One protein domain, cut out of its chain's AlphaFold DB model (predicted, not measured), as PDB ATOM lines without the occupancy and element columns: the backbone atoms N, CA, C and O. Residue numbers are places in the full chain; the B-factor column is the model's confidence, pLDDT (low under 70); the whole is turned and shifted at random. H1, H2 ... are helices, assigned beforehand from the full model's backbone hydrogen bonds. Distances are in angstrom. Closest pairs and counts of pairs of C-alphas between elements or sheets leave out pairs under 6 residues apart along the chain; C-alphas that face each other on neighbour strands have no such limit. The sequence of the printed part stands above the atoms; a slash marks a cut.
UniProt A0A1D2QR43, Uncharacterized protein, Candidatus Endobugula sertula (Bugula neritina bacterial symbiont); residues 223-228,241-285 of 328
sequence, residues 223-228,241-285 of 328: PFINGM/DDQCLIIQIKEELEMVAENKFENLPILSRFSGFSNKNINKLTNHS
ATOM      1  N   PRO A 223      91.553  97.235  70.634       82.06
ATOM      2  CA  PRO A 223      93.010  97.102  70.561       82.06
ATOM      3  C   PRO A 223      93.735  98.364  70.081       82.06
ATOM      4  O   PRO A 223      94.942  98.461  70.255       82.06
ATOM      5  N   PHE A 224      93.020  99.328  69.493       76.62
ATOM      6  CA  PHE A 224      93.610 100.542  68.924       76.62
ATOM      7  C   PHE A 224      93.636 101.750  69.864       76.62
ATOM      8  O   PHE A 224      94.241 102.764  69.526       76.62
ATOM      9  N   ILE A 225      92.988 101.673  71.031       72.75
ATOM     10  CA  ILE A 225      92.993 102.768  72.014       72.75
ATOM     11  C   ILE A 225      94.307 102.774  72.807       72.75
ATOM     12  O   ILE A 225      95.043 101.788  72.784       72.75
ATOM     13  N   ASN A 226      94.588 103.841  73.567       68.62
ATOM     14  CA  ASN A 226      95.743 103.874  74.484       68.62
ATOM     15  C   ASN A 226      97.080 103.589  73.786       68.62
ATOM     16  O   ASN A 226      97.918 102.872  74.315       68.62
ATOM     17  N   GLY A 227      97.275 104.132  72.582       69.62
ATOM     18  CA  GLY A 227      98.515 103.941  71.838       69.62
ATOM     19  C   GLY A 227      98.680 102.497  71.376       69.62
ATOM     20  O   GLY A 227      99.801 102.048  71.179       69.62
ATOM     21  N   MET A 228      97.564 101.780  71.213       77.88
ATOM     22  CA  MET A 228      97.511 100.374  70.815       77.88
ATOM     23  C   MET A 228      98.085  99.405  71.860       77.88
ATOM     24  O   MET A 228      98.512  98.306  71.517       77.88
ATOM     25  N   ASP A 241      97.526  82.195  64.942       89.69
ATOM     26  CA  ASP A 241      97.838  81.301  63.826       89.69
ATOM     27  C   ASP A 241      98.137  82.054  62.510       89.69
ATOM     28  O   ASP A 241      98.698  81.470  61.583       89.69
ATOM     29  N   ASP A 242      97.828  83.355  62.422       90.19
ATOM     30  CA  ASP A 242      98.056  84.185  61.232       90.19
ATOM     31  C   ASP A 242      99.334  85.023  61.368       90.19
ATOM     32  O   ASP A 242      99.337  86.244  61.546       90.19
ATOM     33  N   GLN A 243     100.468  84.328  61.279       88.31
ATOM     34  CA  GLN A 243     101.792  84.946  61.382       88.31
ATOM     35  C   GLN A 243     102.040  85.997  60.290       88.31
ATOM     36  O   GLN A 243     102.747  86.974  60.530       88.31
ATOM     37  N   CYS A 244     101.451  85.827  59.103       90.00
ATOM     38  CA  CYS A 244     101.575  86.797  58.018       90.00
ATOM     39  C   CYS A 244     100.882  88.116  58.369       90.00
ATOM     40  O   CYS A 244     101.501  89.169  58.231       90.00
ATOM     41  N   LEU A 245      99.644  88.059  58.867       88.06
ATOM     42  CA  LEU A 245      98.913  89.245  59.309       88.06
ATOM     43  C   LEU A 245      99.628  89.954  60.462       88.06
ATOM     44  O   LEU A 245      99.761  91.175  60.437       88.06
ATOM     45  N   ILE A 246     100.135  89.201  61.445       87.50
ATOM     46  CA  ILE A 246     100.877  89.773  62.580       87.50
ATOM     47  C   ILE A 246     102.114  90.540  62.097       87.50
ATOM     48  O   ILE A 246     102.365  91.646  62.574       87.50
ATOM     49  N   ILE A 247     102.885  89.980  61.157       88.94
ATOM     50  CA  ILE A 247     104.066  90.652  60.595       88.94
ATOM     51  C   ILE A 247     103.657  91.944  59.882       88.94
ATOM     52  O   ILE A 247     104.224  92.994  60.167       88.94
ATOM     53  N   GLN A 248     102.637  91.886  59.023       89.88
ATOM     54  CA  GLN A 248     102.151  93.052  58.277       89.88
ATOM     55  C   GLN A 248     101.639  94.169  59.196       89.88
ATOM     56  O   GLN A 248     101.919  95.341  58.965       89.88
ATOM     57  N   ILE A 249     100.914  93.810  60.261       88.69
ATOM     58  CA  ILE A 249     100.468  94.770  61.273       88.69
ATOM     59  C   ILE A 249     101.681  95.399  61.962       88.69
ATOM     60  O   ILE A 249     101.736  96.618  62.073       88.69
ATOM     61  N   LYS A 250     102.677  94.607  62.377       85.62
ATOM     62  CA  LYS A 250     103.885  95.124  63.043       85.62
ATOM     63  C   LYS A 250     104.700  96.075  62.165       85.62
ATOM     64  O   LYS A 250     105.156  97.093  62.673       85.62
ATOM     65  N   GLU A 251     104.828  95.796  60.870       87.06
ATOM     66  CA  GLU A 251     105.479  96.703  59.911       87.06
ATOM     67  C   GLU A 251     104.761  98.063  59.837       87.06
ATOM     68  O   GLU A 251     105.397  99.117  59.885       87.06
ATOM     69  N   GLU A 252     103.427  98.066  59.787       88.31
ATOM     70  CA  GLU A 252     102.652  99.310  59.795       88.31
ATOM     71  C   GLU A 252     102.656 100.015  61.164       88.31
ATOM     72  O   GLU A 252     102.615 101.246  61.217       88.31
ATOM     73  N   LEU A 253     102.780  99.281  62.276       82.25
ATOM     74  CA  LEU A 253     102.967  99.868  63.611       82.25
ATOM     75  C   LEU A 253     104.304 100.606  63.741       82.25
ATOM     76  O   LEU A 253     104.357 101.659  64.378       82.25
ATOM     77  N   GLU A 254     105.376 100.105  63.123       82.19
ATOM     78  CA  GLU A 254     106.655 100.824  63.061       82.19
ATOM     79  C   GLU A 254     106.505 102.142  62.287       82.19
ATOM     80  O   GLU A 254     106.978 103.187  62.737       82.19
ATOM     81  N   MET A 255     105.756 102.139  61.178       83.12
ATOM     82  CA  MET A 255     105.439 103.364  60.432       83.12
ATOM     83  C   MET A 255     104.626 104.360  61.272       83.12
ATOM     84  O   MET A 255     104.891 105.566  61.228       83.12
ATOM     85  N   VAL A 256     103.673 103.870  62.071       78.56
ATOM     86  CA  VAL A 256     102.915 104.680  63.035       78.56
ATOM     87  C   VAL A 256     103.838 105.304  64.087       78.56
ATOM     88  O   VAL A 256     103.744 106.506  64.334       78.56
ATOM     89  N   ALA A 257     104.774 104.539  64.658       74.56
ATOM     90  CA  ALA A 257     105.746 105.044  65.631       74.56
ATOM     91  C   ALA A 257     106.672 106.128  65.040       74.56
ATOM     92  O   ALA A 257     107.091 107.053  65.738       74.56
ATOM     93  N   GLU A 258     106.945 106.062  63.736       80.38
ATOM     94  CA  GLU A 258     107.689 107.078  62.984       80.38
ATOM     95  C   GLU A 258     106.840 108.292  62.551       80.38
ATOM     96  O   GLU A 258     107.334 109.165  61.833       80.38
ATOM     97  N   ASN A 259     105.582 108.385  62.993       75.94
ATOM     98  CA  ASN A 259     104.595 109.397  62.600       75.94
ATOM     99  C   ASN A 259     104.257 109.421  61.093       75.94
ATOM    100  O   ASN A 259     103.886 110.463  60.544       75.94
ATOM    101  N   LYS A 260     104.371 108.281  60.400       77.94
ATOM    102  CA  LYS A 260     104.083 108.137  58.963       77.94
ATOM    103  C   LYS A 260     102.714 107.487  58.743       77.94
ATOM    104  O   LYS A 260     102.609 106.300  58.459       77.94
ATOM    105  N   PHE A 261     101.657 108.292  58.833       72.25
ATOM    106  CA  PHE A 261     100.263 107.822  58.780       72.25
ATOM    107  C   PHE A 261      99.630 107.810  57.380       72.25
ATOM    108  O   PHE A 261      98.476 107.421  57.226       72.25
ATOM    109  N   GLU A 262     100.339 108.265  56.344       73.06
ATOM    110  CA  GLU A 262      99.744 108.473  55.014       73.06
ATOM    111  C   GLU A 262      99.325 107.165  54.323       73.06
ATOM    112  O   GLU A 262      98.420 107.181  53.490       73.06
ATOM    113  N   ASN A 263      99.920 106.023  54.691       80.44
ATOM    114  CA  ASN A 263      99.673 104.743  54.030       80.44
ATOM    115  C   ASN A 263      99.712 103.561  55.015       80.44
ATOM    116  O   ASN A 263     100.758 102.938  55.175       80.44
ATOM    117  N   LEU A 264      98.569 103.263  55.647       84.38
ATOM    118  CA  LEU A 264      98.371 102.126  56.564       84.38
ATOM    119  C   LEU A 264      97.259 101.169  56.059       84.38
ATOM    120  O   LEU A 264      96.209 101.033  56.696       84.38
ATOM    121  N   PRO A 265      97.395 100.581  54.853       86.75
ATOM    122  CA  PRO A 265      96.331  99.804  54.219       86.75
ATOM    123  C   PRO A 265      95.943  98.538  54.991       86.75
ATOM    124  O   PRO A 265      94.776  98.141  54.945       86.75
ATOM    125  N   ILE A 266      96.882  97.895  55.688       87.94
ATOM    126  CA  ILE A 266      96.613  96.687  56.467       87.94
ATOM    127  C   ILE A 266      95.863  97.053  57.741       87.94
ATOM    128  O   ILE A 266      94.800  96.485  57.976       87.94
ATOM    129  N   LEU A 267      96.333  98.033  58.515       83.44
ATOM    130  CA  LEU A 267      95.649  98.513  59.714       83.44
ATOM    131  C   LEU A 267      94.270  99.083  59.380       83.44
ATOM    132  O   LEU A 267      93.319  98.824  60.115       83.44
ATOM    133  N   SER A 268      94.122  99.803  58.266       82.06
ATOM    134  CA  SER A 268      92.823 100.329  57.833       82.06
ATOM    135  C   SER A 268      91.845  99.213  57.477       82.06
ATOM    136  O   SER A 268      90.715  99.202  57.959       82.06
ATOM    137  N   ARG A 269      92.287  98.216  56.703       83.44
ATOM    138  CA  ARG A 269      91.454  97.055  56.373       83.44
ATOM    139  C   ARG A 269      91.132  96.207  57.605       83.44
ATOM    140  O   ARG A 269      90.029  95.684  57.701       83.44
ATOM    141  N   PHE A 270      92.095  96.042  58.505       82.69
ATOM    142  CA  PHE A 270      91.977  95.199  59.690       82.69
ATOM    143  C   PHE A 270      91.069  95.825  60.754       82.69
ATOM    144  O   PHE A 270      90.228  95.139  61.322       82.69
ATOM    145  N   SER A 271      91.204  97.131  60.986       74.38
ATOM    146  CA  SER A 271      90.391  97.868  61.961       74.38
ATOM    147  C   SER A 271      89.059  98.378  61.404       74.38
ATOM    148  O   SER A 271      88.166  98.727  62.171       74.38
ATOM    149  N   GLY A 272      88.929  98.482  60.078       73.62
ATOM    150  CA  GLY A 272      87.820  99.175  59.422       73.62
ATOM    151  C   GLY A 272      87.878 100.704  59.552       73.62
ATOM    152  O   GLY A 272      86.968 101.389  59.087       73.62
ATOM    153  N   PHE A 273      88.926 101.263  60.169       72.12
ATOM    154  CA  PHE A 273      89.088 102.704  60.346       72.12
ATOM    155  C   PHE A 273      89.911 103.343  59.227       72.12
ATOM    156  O   PHE A 273      90.780 102.726  58.614       72.12
ATOM    157  N   SER A 274      89.665 104.631  58.981       75.56
ATOM    158  CA  SER A 274      90.531 105.435  58.120       75.56
ATOM    159  C   SER A 274      91.894 105.668  58.785       75.56
ATOM    160  O   SER A 274      91.999 105.709  60.013       75.56
ATOM    161  N   ASN A 275      92.937 105.912  57.987       78.94
ATOM    162  CA  ASN A 275      94.275 106.227  58.510       78.94
ATOM    163  C   ASN A 275      94.263 107.447  59.453       78.94
ATOM    164  O   ASN A 275      95.014 107.490  60.427       78.94
ATOM    165  N   LYS A 276      93.372 108.419  59.201       75.25
ATOM    166  CA  LYS A 276      93.152 109.590  60.065       75.25
ATOM    167  C   LYS A 276      92.630 109.179  61.448       75.25
ATOM    168  O   LYS A 276      93.138 109.666  62.454       75.25
ATOM    169  N   ASN A 277      91.669 108.259  61.500       71.38
ATOM    170  CA  ASN A 277      91.107 107.766  62.759       71.38
ATOM    171  C   ASN A 277      92.103 106.892  63.525       71.38
ATOM    172  O   ASN A 277      92.203 107.025  64.742       71.38
ATOM    173  N   ILE A 278      92.890 106.065  62.831       74.75
ATOM    174  CA  ILE A 278      93.975 105.285  63.446       74.75
ATOM    175  C   ILE A 278      94.983 106.230  64.105       74.75
ATOM    176  O   ILE A 278      95.220 106.117  65.301       74.75
ATOM    177  N   ASN A 279      95.475 107.233  63.369       74.12
ATOM    178  CA  ASN A 279      96.371 108.269  63.897       74.12
ATOM    179  C   ASN A 279      95.801 108.965  65.152       74.12
ATOM    180  O   ASN A 279      96.518 109.271  66.108       74.12
ATOM    181  N   LYS A 280      94.486 109.206  65.171       70.00
ATOM    182  CA  LYS A 280      93.807 109.809  66.318       70.00
ATOM    183  C   LYS A 280      93.804 108.875  67.527       70.00
ATOM    184  O   LYS A 280      94.206 109.295  68.607       70.00
ATOM    185  N   LEU A 281      93.391 107.622  67.348       68.69
ATOM    186  CA  LEU A 281      93.333 106.620  68.418       68.69
ATOM    187  C   LEU A 281      94.716 106.338  69.026       68.69
ATOM    188  O   LEU A 281      94.817 106.099  70.230       68.69
ATOM    189  N   THR A 282      95.775 106.458  68.222       67.38
ATOM    190  CA  THR A 282      97.162 106.301  68.672       67.38
ATOM    191  C   THR A 282      97.698 107.514  69.428       67.38
ATOM    192  O   THR A 282      98.477 107.342  70.360       67.38
ATOM    193  N   ASN A 283      97.281 108.733  69.064       62.53
ATOM    194  CA  ASN A 283      97.824 109.974  69.634       62.53
ATOM    195  C   ASN A 283      96.968 110.605  70.745       62.53
ATOM    196  O   ASN A 283      97.498 111.344  71.574       62.53
ATOM    197  N   HIS A 284      95.664 110.325  70.814       54.12
ATOM    198  CA  HIS A 284      94.763 110.919  71.817       54.12
ATOM    199  C   HIS A 284      94.819 110.269  73.202       54.12
ATOM    200  O   HIS A 284      93.980 110.552  74.056       54.12
ATOM    201  N   SER A 285      95.804 109.418  73.464       47.66
ATOM    202  CA  SER A 285      95.722 108.475  74.568       47.66
ATOM    203  C   SER A 285      96.901 108.507  75.538       47.66
ATOM    204  O   SER A 285      97.264 107.488  76.118       47.66
TER     205      SER A 285
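What this domain is: This is residues 223 to 228 and 241 to 285 of the 328 residues of an uncharacterized protein of Candidatus Endobugula sertula (Bugula neritina bacterial symbiont) (UniProt A0A1D2QR43). A long helix, H1, makes most of the length of this small domain, and two shorter helices, H2 and H3, stand crosswise beside it, H2 packing on its middle and H3 near its last turn. A separate short piece, residues 223 to 228, lies near the last part of H3. The printed part has 51 residues, with three named helices in the order H1, H2, H3 and no named strand; the class is all helix. It is compact, with a radius of gyration of the C-alphas of 10.3 A, yet elongated in outline, with spans of 31 by 19 by 16 A.

How they stand to each other: After residues 223 to 228 and the cut comes H1, residues 243 to 257, the longest helix. A short link of 7 residues joins it to H2, residues 265 to 271. H1 touches H2 with residues 248 to 252 alone; their closest C-alphas, those of Ile 249 and Leu 267, are 6.3 A apart. The lines of H1 and H2 are about perpendicular, at 76 degrees. A tight link of 3 residues joins H2 to H3, residues 275 to 283. H2 and H3 touch, their closest C-alphas being those of Ser 268 and Asn 275, 6.1 A apart. These two run the same way at a steep tilt of 65 degrees. H1 and H3 are close but not clearly touching, with the closest C-alphas, those of Val 256 and Asn 279, 7.5 A apart. Their lines are only just about perpendicular, at 71 degrees. In H1, H2 and H3 every O i to N i+4 pair is within hydrogen-bond range.

Where its parts are: The printed part begins at Pro 223, with its C-alpha at (93.010, 97.102, 70.561). H1 runs from Gln 243, C-alpha at (101.792, 84.946, 61.382), to Ala 257, 20.9 A from first to last C-alpha. H2, Pro 265 to Ser 271, is 9.9 A long by the same measure. H3, Asn 275 to Asn 283, is 12.3 A long and ends with C-alpha 283 at (97.824, 109.974, 69.634).

The domain as a whole: The two C-alphas farthest apart, those of Asp 241 and His 284, are 30.8 A apart. Residues 229 to 240 are cut out and not printed, and C-alphas 228 and 241 are 20.3 A apart across the cut. Neither link between helices is long. The mean pLDDT of the printed part is 78.5; residues 226 to 227 and 281 to 285 are under 70, where the model's confidence is low.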